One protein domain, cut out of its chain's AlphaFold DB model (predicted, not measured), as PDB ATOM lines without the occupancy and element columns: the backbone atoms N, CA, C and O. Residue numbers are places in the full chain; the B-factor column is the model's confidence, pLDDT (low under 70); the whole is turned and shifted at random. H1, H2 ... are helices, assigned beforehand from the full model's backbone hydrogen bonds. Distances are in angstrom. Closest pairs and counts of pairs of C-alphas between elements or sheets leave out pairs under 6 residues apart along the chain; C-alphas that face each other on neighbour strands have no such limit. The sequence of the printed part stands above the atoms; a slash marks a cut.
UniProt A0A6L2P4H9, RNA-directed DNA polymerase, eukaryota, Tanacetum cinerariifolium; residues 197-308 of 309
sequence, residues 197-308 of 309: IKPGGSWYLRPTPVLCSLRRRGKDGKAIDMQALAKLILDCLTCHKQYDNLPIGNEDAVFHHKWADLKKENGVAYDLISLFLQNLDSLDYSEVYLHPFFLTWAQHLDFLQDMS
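Overview. This is residues 197 to 308 of the 309 residues of the protein "RNA-directed DNA polymerase, eukaryota" of Tanacetum cinerariifolium (UniProt A0A6L2P4H9). Three helices make the core: H2 and H4 stand side by side, running opposite ways, and H3 is set steeply to both and touches them near one end of the pair. Round this core the rest is loosely placed, with H1 near H2, short H5 near H4, and H6 at the far end from H3, touching no helix; the loop of residues 217 to 222 sticks out. The printed part has 112 residues with six named helices, H1 to H6 in chain order, and no named strand; the class is all helix. It is only just compact, close to loose, with a radius of gyration of the C-alphas of 15.4 A, and spans 47 by 40 by 23 A.

Arrangement. H1, residues 207 to 215, is close to but not clearly touching H2, residues 226 to 238; their closest C-alphas, of Val 210 and Ile 233, are 7.8 A apart, and they run opposite ways at a shallow tilt of 16 degrees. H2 touches H3, residues 251 to 265, at a steep tilt of 61 degrees, the same way; the closest C-alphas, of Thr 238 and Lys 258, are 6.4 A apart. H2 also touches H4, residues 267 to 278, which meets it with residues 273 to 277 alone; the closest C-alphas, of Ala 230 and Ile 273, are 5.5 A apart, and the two run opposite ways at a shallow tilt of 23 degrees. H3 and H4 form a helical hairpin and touch, residues 259 to 263 with 269 to 270 alone, at a steep tilt of 39 degrees, opposite ways; the closest C-alphas, of Lys 263 and Tyr 270, are 5.4 A apart. The packing of these helices is mostly crossed, but only just: of 3 pairs that touch, 1 is at a shallow tilt. H5, residues 285 to 289, is close to but not clearly touching H4, the closest C-alphas, of Leu 272 and Val 288, being 7.6 A apart. H6, residues 297 to 306, is apart from H5 and from H4. In H1 to H6 each O i to N i+4 pair is within hydrogen-bond range.

Along the chain. H1 begins at C-alpha 207, (42.575, 30.929, 69.123), and is 11.7 A long from first to last C-alpha. H2 is 18.1 A, H3, the longest by residues, 21.2 A, H4 16.0 A, H5 6.4 A and H6 14.4 A. H3 begins at C-alpha 251, (31.561, 54.215, 66.371), and H6 ends at C-alpha 306, (41.603, 23.279, 92.185).

Size, cuts and confidence. The C-alphas of Ile 248 and Asp 306, the two farthest apart, are 47.6 A apart. The printed part has no cut. The link from H2 to H3 is long, 12 residues, and residues 247 to 253, of which 251 to 253 belong to H3, stand free. The mean pLDDT of the printed part is 70.4; 45 residues are under 70, among them residues 197 to 224 and 297 to 305.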
ATOM      1  N   ILE A 197      32.175  29.111  66.912       36.00
ATOM      2  CA  ILE A 197      31.617  27.810  67.319       36.00
ATOM      3  C   ILE A 197      30.793  28.011  68.598       36.00
ATOM      4  O   ILE A 197      31.251  28.696  69.512       36.00
ATOM      5  N   LYS A 198      29.598  27.400  68.670       31.38
ATOM      6  CA  LYS A 198      28.707  27.429  69.845       31.38
ATOM      7  C   LYS A 198      28.334  26.016  70.322       31.38
ATOM      8  O   LYS A 198      27.311  25.486  69.893       31.38
ATOM      9  N   PRO A 199      29.111  25.393  71.221       28.88
ATOM     10  CA  PRO A 199      28.652  24.261  72.016       28.88
ATOM     11  C   PRO A 199      28.145  24.766  73.381       28.88
ATOM     12  O   PRO A 199      28.850  25.488  74.078       28.88
ATOM     13  N   GLY A 200      26.920  24.403  73.772       35.28
ATOM     14  CA  GLY A 200      26.425  24.636  75.140       35.28
ATOM     15  C   GLY A 200      25.969  26.060  75.491       35.28
ATOM     16  O   GLY A 200      25.738  26.336  76.659       35.28
ATOM     17  N   GLY A 201      25.799  26.958  74.515       35.31
ATOM     18  CA  GLY A 201      25.219  28.292  74.754       35.31
ATOM     19  C   GLY A 201      26.200  29.463  74.674       35.31
ATOM     20  O   GLY A 201      25.748  30.575  74.415       35.31
ATOM     21  N   SER A 202      27.509  29.214  74.758       39.44
ATOM     22  CA  SER A 202      28.545  30.260  74.739       39.44
ATOM     23  C   SER A 202      29.326  30.287  73.421       39.44
ATOM     24  O   SER A 202      29.602  29.245  72.823       39.44
ATOM     25  N   TRP A 203      29.662  31.492  72.954       46.97
ATOM     26  CA  TRP A 203      30.433  31.719  71.729       46.97
ATOM     27  C   TRP A 203      31.933  31.741  72.021       46.97
ATOM     28  O   TRP A 203      32.381  32.490  72.888       46.97
ATOM     29  N   TYR A 204      32.708  30.974  71.252       43.72
ATOM     30  CA  TYR A 204      34.169  30.954  71.342       43.72
ATOM     31  C   TYR A 204      34.800  31.380  70.014       43.72
ATOM     32  O   TYR A 204      34.393  30.927  68.937       43.72
ATOM     33  N   LEU A 205      35.833  32.218  70.094       43.41
ATOM     34  CA  LEU A 205      36.747  32.461  68.983       43.41
ATOM     35  C   LEU A 205      37.774  31.334  68.939       43.41
ATOM     36  O   LEU A 205      38.380  30.996  69.952       43.41
ATOM     37  N   ARG A 206      38.024  30.773  67.750       43.41
ATOM     38  CA  ARG A 206      39.194  29.903  67.572       43.41
ATOM     39  C   ARG A 206      40.439  30.720  67.947       43.41
ATOM     40  O   ARG A 206      40.599  31.806  67.397       43.41
ATOM     41  N   PRO A 207      41.350  30.209  68.790       39.00
ATOM     42  CA  PRO A 207      42.575  30.929  69.123       39.00
ATOM     43  C   PRO A 207      43.413  31.224  67.873       39.00
ATOM     44  O   PRO A 207      44.018  32.275  67.751       39.00
ATOM     45  N   THR A 208      43.401  30.339  66.874       39.12
ATOM     46  CA  THR A 208      44.354  30.369  65.752       39.12
ATOM     47  C   THR A 208      44.382  31.678  64.938       39.12
ATOM     48  O   THR A 208      45.482  32.156  64.695       39.12
ATOM     49  N   PRO A 209      43.262  32.308  64.523       42.84
ATOM     50  CA  PRO A 209      43.306  33.589  63.809       42.84
ATOM     51  C   PRO A 209      43.791  34.755  64.685       42.84
ATOM     52  O   PRO A 209      44.584  35.566  64.219       42.84
ATOM     53  N   VAL A 210      43.373  34.800  65.955       46.16
ATOM     54  CA  VAL A 210      43.785  35.830  66.929       46.16
ATOM     55  C   VAL A 210      45.277  35.687  67.249       46.16
ATOM     56  O   VAL A 210      46.030  36.656  67.189       46.16
ATOM     57  N   LEU A 211      45.730  34.453  67.468       44.59
ATOM     58  CA  LEU A 211      47.127  34.095  67.704       44.59
ATOM     59  C   LEU A 211      48.015  34.343  66.475       44.59
ATOM     60  O   LEU A 211      49.147  34.794  66.622       44.59
ATOM     61  N   CYS A 212      47.516  34.116  65.255       42.81
ATOM     62  CA  CYS A 212      48.237  34.457  64.025       42.81
ATOM     63  C   CYS A 212      48.446  35.971  63.875       42.81
ATOM     64  O   CYS A 212      49.519  36.387  63.435       42.81
ATOM     65  N   SER A 213      47.457  36.791  64.253       44.75
ATOM     66  CA  SER A 213      47.590  38.256  64.272       44.75
ATOM     67  C   SER A 213      48.562  38.725  65.358       44.75
ATOM     68  O   SER A 213      49.419  39.563  65.088       44.75
ATOM     69  N   LEU A 214      48.509  38.113  66.547       44.72
ATOM     70  CA  LEU A 214      49.430  38.372  67.660       44.72
ATOM     71  C   LEU A 214      50.892  37.998  67.338       44.72
ATOM     72  O   LEU A 214      51.828  38.653  67.788       44.72
ATOM     73  N   ARG A 215      51.107  36.966  66.514       41.47
ATOM     74  CA  ARG A 215      52.438  36.433  66.179       41.47
ATOM     75  C   ARG A 215      53.162  37.163  65.041       41.47
ATOM     76  O   ARG A 215      54.361  36.964  64.869       41.47
ATOM     77  N   ARG A 216      52.491  38.031  64.270       44.91
ATOM     78  CA  ARG A 216      53.155  38.858  63.230       44.91
ATOM     79  C   ARG A 216      54.140  39.886  63.805       44.91
ATOM     80  O   ARG A 216      54.927  40.459  63.050       44.91
ATOM     81  N   ARG A 217      54.164  40.076  65.130       45.19
ATOM     82  CA  ARG A 217      55.187  40.845  65.849       45.19
ATOM     83  C   ARG A 217      56.517  40.074  65.840       45.19
ATOM     84  O   ARG A 217      56.861  39.356  66.768       45.19
ATOM     85  N   GLY A 218      57.244  40.203  64.735       38.59
ATOM     86  CA  GLY A 218      58.601  39.674  64.597       38.59
ATOM     87  C   GLY A 218      59.429  40.293  63.472       38.59
ATOM     88  O   GLY A 218      60.649  40.200  63.533       38.59
ATOM     89  N   LYS A 219      58.816  40.936  62.465       41.53
ATOM     90  CA  LYS A 219      59.573  41.485  61.320       41.53
ATOM     91  C   LYS A 219      59.656  43.012  61.246       41.53
ATOM     92  O   LYS A 219      60.684  43.501  60.794       41.53
ATOM     93  N   ASP A 220      58.673  43.750  61.769       49.12
ATOM     94  CA  ASP A 220      58.584  45.199  61.492       49.12
ATOM     95  C   ASP A 220      58.805  46.092  62.726       49.12
ATOM     96  O   ASP A 220      58.716  47.313  62.631       49.12
ATOM     97  N   GLY A 221      59.043  45.507  63.907       48.91
ATOM     98  CA  GLY A 221      59.300  46.245  65.155       48.91
ATOM     99  C   GLY A 221      58.136  47.096  65.690       48.91
ATOM    100  O   GLY A 221      58.252  47.659  66.774       48.91
ATOM    101  N   LYS A 222      57.006  47.186  64.977       54.59
ATOM    102  CA  LYS A 222      55.826  47.936  65.422       54.59
ATOM    103  C   LYS A 222      55.053  47.157  66.485       54.59
ATOM    104  O   LYS A 222      54.746  45.975  66.309       54.59
ATOM    105  N   ALA A 223      54.731  47.832  67.586       59.75
ATOM    106  CA  ALA A 223      53.830  47.302  68.595       59.75
ATOM    107  C   ALA A 223      52.459  47.021  67.958       59.75
ATOM    108  O   ALA A 223      51.919  47.847  67.228       59.75
ATOM    109  N   ILE A 224      51.922  45.827  68.207       65.75
ATOM    110  CA  ILE A 224      50.517  45.510  67.926       65.75
ATOM    111  C   ILE A 224      49.666  46.484  68.722       65.75
ATOM    112  O   ILE A 224      49.798  46.527  69.945       65.75
ATOM    113  N   ASP A 225      48.803  47.203  68.017       78.50
ATOM    114  CA  ASP A 225      47.747  47.995  68.618       78.50
ATOM    115  C   ASP A 225      46.751  47.047  69.304       78.50
ATOM    116  O   ASP A 225      45.946  46.360  68.664       78.50
ATOM    117  N   MET A 226      46.868  46.958  70.628       79.44
ATOM    118  CA  MET A 226      46.004  46.114  71.449       79.44
ATOM    119  C   MET A 226      44.557  46.614  71.446       79.44
ATOM    120  O   MET A 226      43.651  45.795  71.584       79.44
ATOM    121  N   GLN A 227      44.317  47.910  71.205       82.38
ATOM    122  CA  GLN A 227      42.961  48.445  71.046       82.38
ATOM    123  C   GLN A 227      42.335  47.936  69.752       82.38
ATOM    124  O   GLN A 227      41.191  47.483  69.756       82.38
ATOM    125  N   ALA A 228      43.100  47.926  68.657       81.94
ATOM    126  CA  ALA A 228      42.634  47.370  67.390       81.94
ATOM    127  C   ALA A 228      42.316  45.870  67.513       81.94
ATOM    128  O   ALA A 228      41.296  45.403  67.002       81.94
ATOM    129  N   LEU A 229      43.148  45.110  68.234       81.50
ATOM    130  CA  LEU A 229      42.892  43.691  68.480       81.50
ATOM    131  C   LEU A 229      41.659  43.468  69.367       81.50
ATOM    132  O   LEU A 229      40.828  42.615  69.053       81.50
ATOM    133  N   ALA A 230      41.518  44.242  70.444       87.62
ATOM    134  CA  ALA A 230      40.350  44.226  71.317       87.62
ATOM    135  C   ALA A 230      39.056  44.503  70.532       87.62
ATOM    136  O   ALA A 230      38.089  43.747  70.655       87.62
ATOM    137  N   LYS A 231      39.062  45.530  69.670       85.88
ATOM    138  CA  LYS A 231      37.936  45.888  68.794       85.88
ATOM    139  C   LYS A 231      37.603  44.751  67.825       85.88
ATOM    140  O   LYS A 231      36.443  44.362  67.725       85.88
ATOM    141  N   LEU A 232      38.613  44.123  67.214       85.38
ATOM    142  CA  LEU A 232      38.422  42.974  66.320       85.38
ATOM    143  C   LEU A 232      37.795  41.764  67.031       85.38
ATOM    144  O   LEU A 232      36.891  41.125  66.490       85.38
ATOM    145  N   ILE A 233      38.275  41.426  68.232       84.00
ATOM    146  CA  ILE A 233      37.733  40.318  69.034       84.00
ATOM    147  C   ILE A 233      36.275  40.613  69.401       84.00
ATOM    148  O   ILE A 233      35.415  39.747  69.224       84.00
ATOM    149  N   LEU A 234      35.985  41.835  69.856       88.69
ATOM    150  CA  LEU A 234      34.633  42.271  70.199       88.69
ATOM    151  C   LEU A 234      33.690  42.183  68.993       88.69
ATOM    152  O   LEU A 234      32.591  41.634  69.108       88.69
ATOM    153  N   ASP A 235      34.126  42.662  67.829       85.00
ATOM    154  CA  ASP A 235      33.352  42.607  66.590       85.00
ATOM    155  C   ASP A 235      33.065  41.171  66.168       85.00
ATOM    156  O   ASP A 235      31.930  40.844  65.823       85.00
ATOM    157  N   CYS A 236      34.051  40.279  66.265       82.75
ATOM    158  CA  CYS A 236      33.838  38.872  65.953       82.75
ATOM    159  C   CYS A 236      32.837  38.213  66.910       82.75
ATOM    160  O   CYS A 236      32.003  37.431  66.471       82.75
ATOM    161  N   LEU A 237      32.899  38.505  68.210       84.56
ATOM    162  CA  LEU A 237      31.997  37.892  69.192       84.56
ATOM    163  C   LEU A 237      30.565  38.434  69.098       84.56
ATOM    164  O   LEU A 237      29.613  37.724  69.427       84.56
ATOM    165  N   THR A 238      30.399  39.663  68.611       86.56
ATOM    166  CA  THR A 238      29.099  40.343  68.500       86.56
ATOM    167  C   THR A 238      28.526  40.364  67.080       86.56
ATOM    168  O   THR A 238      27.422  40.863  66.888       86.56
ATOM    169  N   CYS A 239      29.198  39.765  66.087       82.06
ATOM    170  CA  CYS A 239      28.821  39.861  64.667       82.06
ATOM    171  C   CYS A 239      27.437  39.287  64.314       82.06
ATOM    172  O   CYS A 239      26.929  39.527  63.224       82.06
ATOM    173  N   HIS A 240      26.843  38.485  65.199       78.31
ATOM    174  CA  HIS A 240      25.523  37.884  65.006       78.31
ATOM    175  C   HIS A 240      24.374  38.780  65.490       78.31
ATOM    176  O   HIS A 240      23.212  38.419  65.316       78.31
ATOM    177  N   LYS A 241      24.681  39.916  66.125       82.81
ATOM    178  CA  LYS A 241      23.684  40.840  66.663       82.81
ATOM    179  C   LYS A 241      23.433  41.974  65.685       82.81
ATOM    180  O   LYS A 241      24.366  42.573  65.158       82.81
ATOM    181  N   GLN A 242      22.156  42.262  65.469       81.88
ATOM    182  CA  GLN A 242      21.725  43.437  64.726       81.88
ATOM    183  C   GLN A 242      21.746  44.654  65.649       81.88
ATOM    184  O   GLN A 242      21.160  44.635  66.730       81.88
ATOM    185  N   TYR A 243      22.422  45.709  65.204       79.88
ATOM    186  CA  TYR A 243      22.560  46.984  65.911       79.88
ATOM    187  C   TYR A 243      21.869  48.117  65.134       79.88
ATOM    188  O   TYR A 243      22.317  49.261  65.140       79.88
ATOM    189  N   ASP A 244      20.762  47.787  64.465       72.44
ATOM    190  CA  ASP A 244      20.138  48.591  63.403       72.44
ATOM    191  C   ASP A 244      19.535  49.927  63.889       72.44
ATOM    192  O   ASP A 244      19.206  50.789  63.079       72.44
ATOM    193  N   ASN A 245      19.427  50.128  65.208       76.81
ATOM    194  CA  ASN A 245      18.845  51.328  65.822       76.81
ATOM    195  C   ASN A 245      19.884  52.319  66.377       76.81
ATOM    196  O   ASN A 245      19.503  53.295  67.027       76.81
ATOM    197  N   LEU A 246      21.184  52.077  66.183       75.50
ATOM    198  CA  LEU A 246      22.219  53.001  66.651       75.50
ATOM    199  C   LEU A 246      22.447  54.133  65.637       75.50
ATOM    200  O   LEU A 246      22.413  53.889  64.430       75.50
ATOM    201  N   PRO A 247      22.679  55.378  66.100       76.00
ATOM    202  CA  PRO A 247      22.907  56.509  65.212       76.00
ATOM    203  C   PRO A 247      24.108  56.236  64.300       76.00
ATOM    204  O   PRO A 247      25.231  56.014  64.761       76.00
ATOM    205  N   ILE A 248      23.845  56.251  62.992       69.31
ATOM    206  CA  ILE A 248      24.841  56.043  61.940       69.31
ATOM    207  C   ILE A 248      25.928  57.113  62.097       69.31
ATOM    208  O   ILE A 248      25.635  58.306  62.057       69.31
ATOM    209  N   GLY A 249      27.176  56.681  62.290       77.19
ATOM    210  CA  GLY A 249      28.340  57.565  62.408       77.19
ATOM    211  C   GLY A 249      28.912  57.743  63.818       77.19
ATOM    212  O   GLY A 249      29.878  58.485  63.964       77.19
ATOM    213  N   ASN A 250      28.380  57.069  64.847       85.19
ATOM    214  CA  ASN A 250      28.986  57.072  66.186       85.19
ATOM    215  C   ASN A 250      29.593  55.699  66.530       85.19
ATOM    216  O   ASN A 250      28.943  54.852  67.146       85.19
ATOM    217  N   GLU A 251      30.842  55.470  66.107       82.69
ATOM    218  CA  GLU A 251      31.561  54.215  66.371       82.69
ATOM    219  C   GLU A 251      31.720  53.919  67.869       82.69
ATOM    220  O   GLU A 251      31.622  52.758  68.272       82.69
ATOM    221  N   ASP A 252      31.892  54.951  68.697       85.00
ATOM    222  CA  ASP A 252      32.048  54.800  70.147       85.00
ATOM    223  C   ASP A 252      30.754  54.290  70.792       85.00
ATOM    224  O   ASP A 252      30.779  53.394  71.640       85.00
ATOM    225  N   ALA A 253      29.596  54.783  70.343       85.69
ATOM    226  CA  ALA A 253      28.299  54.289  70.804       85.69
ATOM    227  C   ALA A 253      28.075  52.813  70.425       85.69
ATOM    228  O   ALA A 253      27.578  52.032  71.241       85.69
ATOM    229  N   VAL A 254      28.482  52.413  69.213       87.19
ATOM    230  CA  VAL A 254      28.421  51.011  68.760       87.19
ATOM    231  C   VAL A 254      29.348  50.129  69.590       87.19
ATOM    232  O   VAL A 254      28.943  49.047  70.021       87.19
ATOM    233  N   PHE A 255      30.565  50.597  69.866       89.69
ATOM    234  CA  PHE A 255      31.515  49.893  70.717       89.69
ATOM    235  C   PHE A 255      30.961  49.692  72.131       89.69
ATOM    236  O   PHE A 255      30.923  48.562  72.614       89.69
ATOM    237  N   HIS A 256      30.454  50.747  72.776       90.50
ATOM    238  CA  HIS A 256      29.897  50.659  74.127       90.50
ATOM    239  C   HIS A 256      28.682  49.730  74.220       90.50
ATOM    240  O   HIS A 256      28.534  49.020  75.218       90.50
ATOM    241  N   HIS A 257      27.835  49.681  73.188       91.19
ATOM    242  CA  HIS A 257      26.702  48.760  73.172       91.19
ATOM    243  C   HIS A 257      27.156  47.302  73.017       91.19
ATOM    244  O   HIS A 257      26.751  46.444  73.805       91.19
ATOM    245  N   LYS A 258      28.055  47.022  72.063       92.19
ATOM    246  CA  LYS A 258      28.680  45.697  71.895       92.19
ATOM    247  C   LYS A 258      29.370  45.237  73.178       92.19
ATOM    248  O   LYS A 258      29.238  44.084  73.582       92.19
ATOM    249  N   TRP A 259      30.067  46.158  73.835       92.69
ATOM    250  CA  TRP A 259      30.761  45.945  75.099       92.69
ATOM    251  C   TRP A 259      29.810  45.566  76.238       92.69
ATOM    252  O   TRP A 259      30.027  44.574  76.937       92.69
ATOM    253  N   ALA A 260      28.725  46.329  76.403       92.62
ATOM    254  CA  ALA A 260      27.713  46.074  77.423       92.62
ATOM    255  C   ALA A 260      27.006  44.727  77.214       92.62
ATOM    256  O   ALA A 260      26.721  44.023  78.186       92.62
ATOM    257  N   ASP A 261      26.755  44.350  75.960       90.88
ATOM    258  CA  ASP A 261      26.163  43.056  75.635       90.88
ATOM    259  C   ASP A 261      27.129  41.898  75.905       90.88
ATOM    260  O   ASP A 261      26.729  40.884  76.480       90.88
ATOM    261  N   LEU A 262      28.409  42.049  75.537       91.00
ATOM    262  CA  LEU A 262      29.435  41.041  75.804       91.00
ATOM    263  C   LEU A 262      29.559  40.769  77.307       91.00
ATOM    264  O   LEU A 262      29.611  39.611  77.713       91.00
ATOM    265  N   LYS A 263      29.519  41.823  78.133       93.88
ATOM    266  CA  LYS A 263      29.560  41.708  79.596       93.88
ATOM    267  C   LYS A 263      28.443  40.827  80.158       93.88
ATOM    268  O   LYS A 263      28.660  40.106  81.126       93.88
ATOM    269  N   LYS A 264      27.242  40.903  79.577       92.06
ATOM    270  CA  LYS A 264      26.071  40.140  80.038       92.06
ATOM    271  C   LYS A 264      26.110  38.680  79.595       92.06
ATOM    272  O   LYS A 264      25.601  37.823  80.307       92.06
ATOM    273  N   GLU A 265      26.676  38.405  78.425       88.25
ATOM    274  CA  GLU A 265      26.590  37.083  77.794       88.25
ATOM    275  C   GLU A 265      27.843  36.227  77.961       88.25
ATOM    276  O   GLU A 265      27.753  35.001  77.944       88.25
ATOM    277  N   ASN A 266      29.015  36.849  78.078       88.38
ATOM    278  CA  ASN A 266      30.284  36.141  78.108       88.38
ATOM    279  C   ASN A 266      31.301  36.891  78.976       88.38
ATOM    280  O   ASN A 266      32.170  37.602  78.466       88.38
ATOM    281  N   GLY A 267      31.192  36.703  80.296       90.00
ATOM    282  CA  GLY A 267      32.098  37.309  81.280       90.00
ATOM    283  C   GLY A 267      33.571  37.001  80.999       90.00
ATOM    284  O   GLY A 267      34.393  37.905  81.003       90.00
ATOM    285  N   VAL A 268      33.888  35.766  80.601       88.12
ATOM    286  CA  VAL A 268      35.267  35.352  80.286       88.12
ATOM    287  C   VAL A 268      35.834  36.116  79.083       88.12
ATOM    288  O   VAL A 268      36.993  36.520  79.082       88.12
ATOM    289  N   ALA A 269      35.037  36.336  78.037       87.31
ATOM    290  CA  ALA A 269      35.471  37.149  76.905       87.31
ATOM    291  C   ALA A 269      35.598  38.634  77.271       87.31
ATOM    292  O   ALA A 269      36.526  39.302  76.821       87.31
ATOM    293  N   TYR A 270      34.670  39.144  78.083       93.81
ATOM    294  CA  TYR A 270      34.705  40.513  78.587       93.81
ATOM    295  C   TYR A 270      35.976  40.782  79.403       93.81
ATOM    296  O   TYR A 270      36.626  41.806  79.188       93.81
ATOM    297  N   ASP A 271      36.365  39.857  80.280       92.44
ATOM    298  CA  ASP A 271      37.571  39.971  81.104       92.44
ATOM    299  C   ASP A 271      38.835  40.005  80.236       92.44
ATOM    300  O   ASP A 271      39.675  40.890  80.404       92.44
ATOM    301  N   LEU A 272      38.916  39.138  79.216       89.38
ATOM    302  CA  LEU A 272      40.039  39.129  78.274       89.38
ATOM    303  C   LEU A 272      40.174  40.466  77.539       89.38
ATOM    304  O   LEU A 272      41.266  41.019  77.417       89.38
ATOM    305  N   ILE A 273      39.071  40.982  76.997       91.06
ATOM    306  CA  ILE A 273      39.127  42.237  76.250       91.06
ATOM    307  C   ILE A 273      39.386  43.414  77.200       91.06
ATOM    308  O   ILE A 273      40.084  44.352  76.826       91.06
ATOM    309  N   SER A 274      38.909  43.346  78.447       92.56
ATOM    310  CA  SER A 274      39.195  44.358  79.471       92.56
ATOM    311  C   SER A 274      40.690  44.412  79.762       92.56
ATOM    312  O   SER A 274      41.256  45.501  79.825       92.56
ATOM    313  N   LEU A 275      41.340  43.248  79.847       89.50
ATOM    314  CA  LEU A 275      42.787  43.126  80.002       89.50
ATOM    315  C   LEU A 275      43.539  43.795  78.836       89.50
ATOM    316  O   LEU A 275      44.473  44.562  79.067       89.50
ATOM    317  N   PHE A 276      43.100  43.569  77.590       86.56
ATOM    318  CA  PHE A 276      43.697  44.218  76.414       86.56
ATOM    319  C   PHE A 276      43.531  45.742  76.409       86.56
ATOM    320  O   PHE A 276      44.427  46.447  75.950       86.56
ATOM    321  N   LEU A 277      42.402  46.254  76.904       88.19
ATOM    322  CA  LEU A 277      42.114  47.691  76.929       88.19
ATOM    323  C   LEU A 277      42.800  48.425  78.092       88.19
ATOM    324  O   LEU A 277      43.097  49.608  77.958       88.19
ATOM    325  N   GLN A 278      43.045  47.750  79.221       87.31
ATOM    326  CA  GLN A 278      43.651  48.353  80.417       87.31
ATOM    327  C   GLN A 278      45.184  48.426  80.349       87.31
ATOM    328  O   GLN A 278      45.766  49.376  80.866       87.31
ATOM    329  N   ASN A 279      45.839  47.467  79.689       76.44
ATOM    330  CA  ASN A 279      47.299  47.321  79.702       76.44
ATOM    331  C   ASN A 279      47.922  47.604  78.328       76.44
ATOM    332  O   ASN A 279      48.560  46.745  77.720       76.44
ATOM    333  N   LEU A 280      47.737  48.821  77.818       66.56
ATOM    334  CA  LEU A 280      48.168  49.185  76.462       66.56
ATOM    335  C   LEU A 280      49.690  49.169  76.269       66.56
ATOM    336  O   LEU A 280      50.159  48.823  75.185       66.56
ATOM    337  N   ASP A 281      50.454  49.460  77.326       67.19
ATOM    338  CA  ASP A 281      51.897  49.696  77.208       67.19
ATOM    339  C   ASP A 281      52.778  48.542  77.718       67.19
ATOM    340  O   ASP A 281      53.970  48.501  77.409       67.19
ATOM    341  N   SER A 282      52.231  47.580  78.474       67.44
ATOM    342  CA  SER A 282      53.058  46.587  79.183       67.44
ATOM    343  C   SER A 282      52.454  45.190  79.321       67.44
ATOM    344  O   SER A 282      52.910  44.429  80.173       67.44
ATOM    345  N   LEU A 283      51.433  44.837  78.535       71.88
ATOM    346  CA  LEU A 283      50.823  43.514  78.651       71.88
ATOM    347  C   LEU A 283      51.837  42.420  78.285       71.88
ATOM    348  O   LEU A 283      52.264  42.322  77.129       71.88
ATOM    349  N   ASP A 284      52.210  41.594  79.265       72.56
ATOM    350  CA  ASP A 284      52.980  40.389  78.995       72.56
ATOM    351  C   ASP A 284      52.073  39.402  78.260       72.56
ATOM    352  O   ASP A 284      51.003  39.004  78.726       72.56
ATOM    353  N   TYR A 285      52.504  38.999  77.069       67.88
ATOM    354  CA  TYR A 285      51.792  38.012  76.274       67.88
ATOM    355  C   TYR A 285      51.594  36.703  77.033       67.88
ATOM    356  O   TYR A 285      50.596  36.029  76.790       67.88
ATOM    357  N   SER A 286      52.505  36.351  77.946       68.38
ATOM    358  CA  SER A 286      52.377  35.154  78.776       68.38
ATOM    359  C   SER A 286      51.076  35.154  79.595       68.38
ATOM    360  O   SER A 286      50.388  34.134  79.633       68.38
ATOM    361  N   GLU A 287      50.656  36.308  80.121       71.25
ATOM    362  CA  GLU A 287      49.408  36.469  80.879       71.25
ATOM    363  C   GLU A 287      48.174  36.301  79.987       71.25
ATOM    364  O   GLU A 287      47.181  35.690  80.383       71.25
ATOM    365  N   VAL A 288      48.257  36.762  78.736       76.19
ATOM    366  CA  VAL A 288      47.185  36.588  77.744       76.19
ATOM    367  C   VAL A 288      46.976  35.112  77.422       76.19
ATOM    368  O   VAL A 288      45.836  34.665  77.332       76.19
ATOM    369  N   TYR A 289      48.055  34.341  77.260       71.44
ATOM    370  CA  TYR A 289      47.971  32.910  76.945       71.44
ATOM    371  C   TYR A 289      47.398  32.070  78.087       71.44
ATOM    372  O   TYR A 289      46.813  31.018  77.828       71.44
ATOM    373  N   LEU A 290      47.555  32.531  79.326       78.62
ATOM    374  CA  LEU A 290      47.014  31.877  80.515       78.62
ATOM    375  C   LEU A 290      45.560  32.275  80.802       78.62
ATOM    376  O   LEU A 290      44.940  31.717  81.706       78.62
ATOM    377  N   HIS A 291      44.989  33.207  80.032       86.31
ATOM    378  CA  HIS A 291      43.628  33.666  80.262       86.31
ATOM    379  C   HIS A 291      42.602  32.527  80.053       86.31
ATOM    380  O   HIS A 291      42.658  31.843  79.022       86.31
ATOM    381  N   PRO A 292      41.591  32.368  80.936       83.31
ATOM    382  CA  PRO A 292      40.579  31.304  80.851       83.31
ATOM    383  C   PRO A 292      39.819  31.216  79.522       83.31
ATOM    384  O   PRO A 292      39.286  30.168  79.173       83.31
ATOM    385  N   PHE A 293      39.804  32.306  78.754       82.12
ATOM    386  CA  PHE A 293      39.238  32.360  77.403       82.12
ATOM    387  C   PHE A 293      39.919  31.394  76.419       82.12
ATOM    388  O   PHE A 293      39.282  30.927  75.475       82.12
ATOM    389  N   PHE A 294      41.205  31.095  76.624       77.69
ATOM    390  CA  PHE A 294      41.983  30.201  75.765       77.69
ATOM    391  C   PHE A 294      42.092  28.773  76.310       77.69
ATOM    392  O   PHE A 294      42.612  27.898  75.612       77.69
ATOM    393  N   LEU A 295      41.591  28.522  77.522       75.50
ATOM    394  CA  LEU A 295      41.580  27.192  78.117       75.50
ATOM    395  C   LEU A 295      40.511  26.315  77.458       75.50
ATOM    396  O   LEU A 295      39.421  26.756  77.089       75.50
ATOM    397  N   THR A 296      40.827  25.034  77.304       70.88
ATOM    398  CA  THR A 296      39.845  24.023  76.902       70.88
ATOM    399  C   THR A 296      38.837  23.772  78.024       70.88
ATOM    400  O   THR A 296      39.116  24.027  79.191       70.88
ATOM    401  N   TRP A 297      37.673  23.209  77.688       43.50
ATOM    402  CA  TRP A 297      36.652  22.859  78.685       43.50
ATOM    403  C   TRP A 297      37.184  21.943  79.800       43.50
ATOM    404  O   TRP A 297      36.839  22.134  80.960       43.50
ATOM    405  N   ALA A 298      38.062  20.990  79.462       40.28
ATOM    406  CA  ALA A 298      38.715  20.120  80.443       40.28
ATOM    407  C   ALA A 298      39.612  20.922  81.401       40.28
ATOM    408  O   ALA A 298      39.449  20.827  82.608       40.28
ATOM    409  N   GLN A 299      40.456  21.808  80.865       67.06
ATOM    410  CA  GLN A 299      41.310  22.684  81.678       67.06
ATOM    411  C   GLN A 299      40.507  23.655  82.552       67.06
ATOM    412  O   GLN A 299      40.961  24.036  83.624       67.06
ATOM    413  N   HIS A 300      39.321  24.067  82.101       57.69
ATOM    414  CA  HIS A 300      38.433  24.919  82.885       57.69
ATOM    415  C   HIS A 300      37.817  24.159  84.069       57.69
ATOM    416  O   HIS A 300      37.679  24.724  85.148       57.69
ATOM    417  N   LEU A 301      37.455  22.885  83.880       48.59
ATOM    418  CA  LEU A 301      36.956  22.030  84.960       48.59
ATOM    419  C   LEU A 301      38.044  21.728  85.991       48.59
ATOM    420  O   LEU A 301      37.770  21.858  87.179       48.59
ATOM    421  N   ASP A 302      39.257  21.409  85.538       64.31
ATOM    422  CA  ASP A 302      40.406  21.182  86.421       64.31
ATOM    423  C   ASP A 302      40.710  22.450  87.246       64.31
ATOM    424  O   ASP A 302      40.818  22.391  88.466       64.31
ATOM    425  N   PHE A 303      40.713  23.627  86.607       68.38
ATOM    426  CA  PHE A 303      40.903  24.914  87.291       68.38
ATOM    427  C   PHE A 303      39.826  25.208  88.349       68.38
ATOM    428  O   PHE A 303      40.129  25.727  89.421       68.38
ATOM    429  N   LEU A 304      38.555  24.897  88.071       60.12
ATOM    430  CA  LEU A 304      37.470  25.095  89.038       60.12
ATOM    431  C   LEU A 304      37.523  24.091  90.196       60.12
ATOM    432  O   LEU A 304      37.113  24.442  91.300       60.12
ATOM    433  N   GLN A 305      38.004  22.869  89.951       67.62
ATOM    434  CA  GLN A 305      38.217  21.867  90.996       67.62
ATOM    435  C   GLN A 305      39.342  22.293  91.941       67.62
ATOM    436  O   GLN A 305      39.108  22.321  93.148       67.62
ATOM    437  N   ASP A 306      40.475  22.751  91.403       70.81
ATOM    438  CA  ASP A 306      41.603  23.279  92.185       70.81
ATOM    439  C   ASP A 306      41.217  24.500  93.042       70.81
ATOM    440  O   ASP A 306      41.774  24.715  94.111       70.81
ATOM    441  N   MET A 307      40.254  25.310  92.590       62.62
ATOM    442  CA  MET A 307      39.747  26.476  93.332       62.62
ATOM    443  C   MET A 307      38.683  26.129  94.388       62.62
ATOM    444  O   MET A 307      38.272  27.010  95.146       62.62
ATOM    445  N   SER A 308      38.172  24.893  94.388       60.53
ATOM    446  CA  SER A 308      37.132  24.428  95.317       60.53
ATOM    447  C   SER A 308      37.675  23.683  96.542       60.53
ATOM    448  O   SER A 308      36.914  23.454  97.486       60.53
TER     449      SER A 308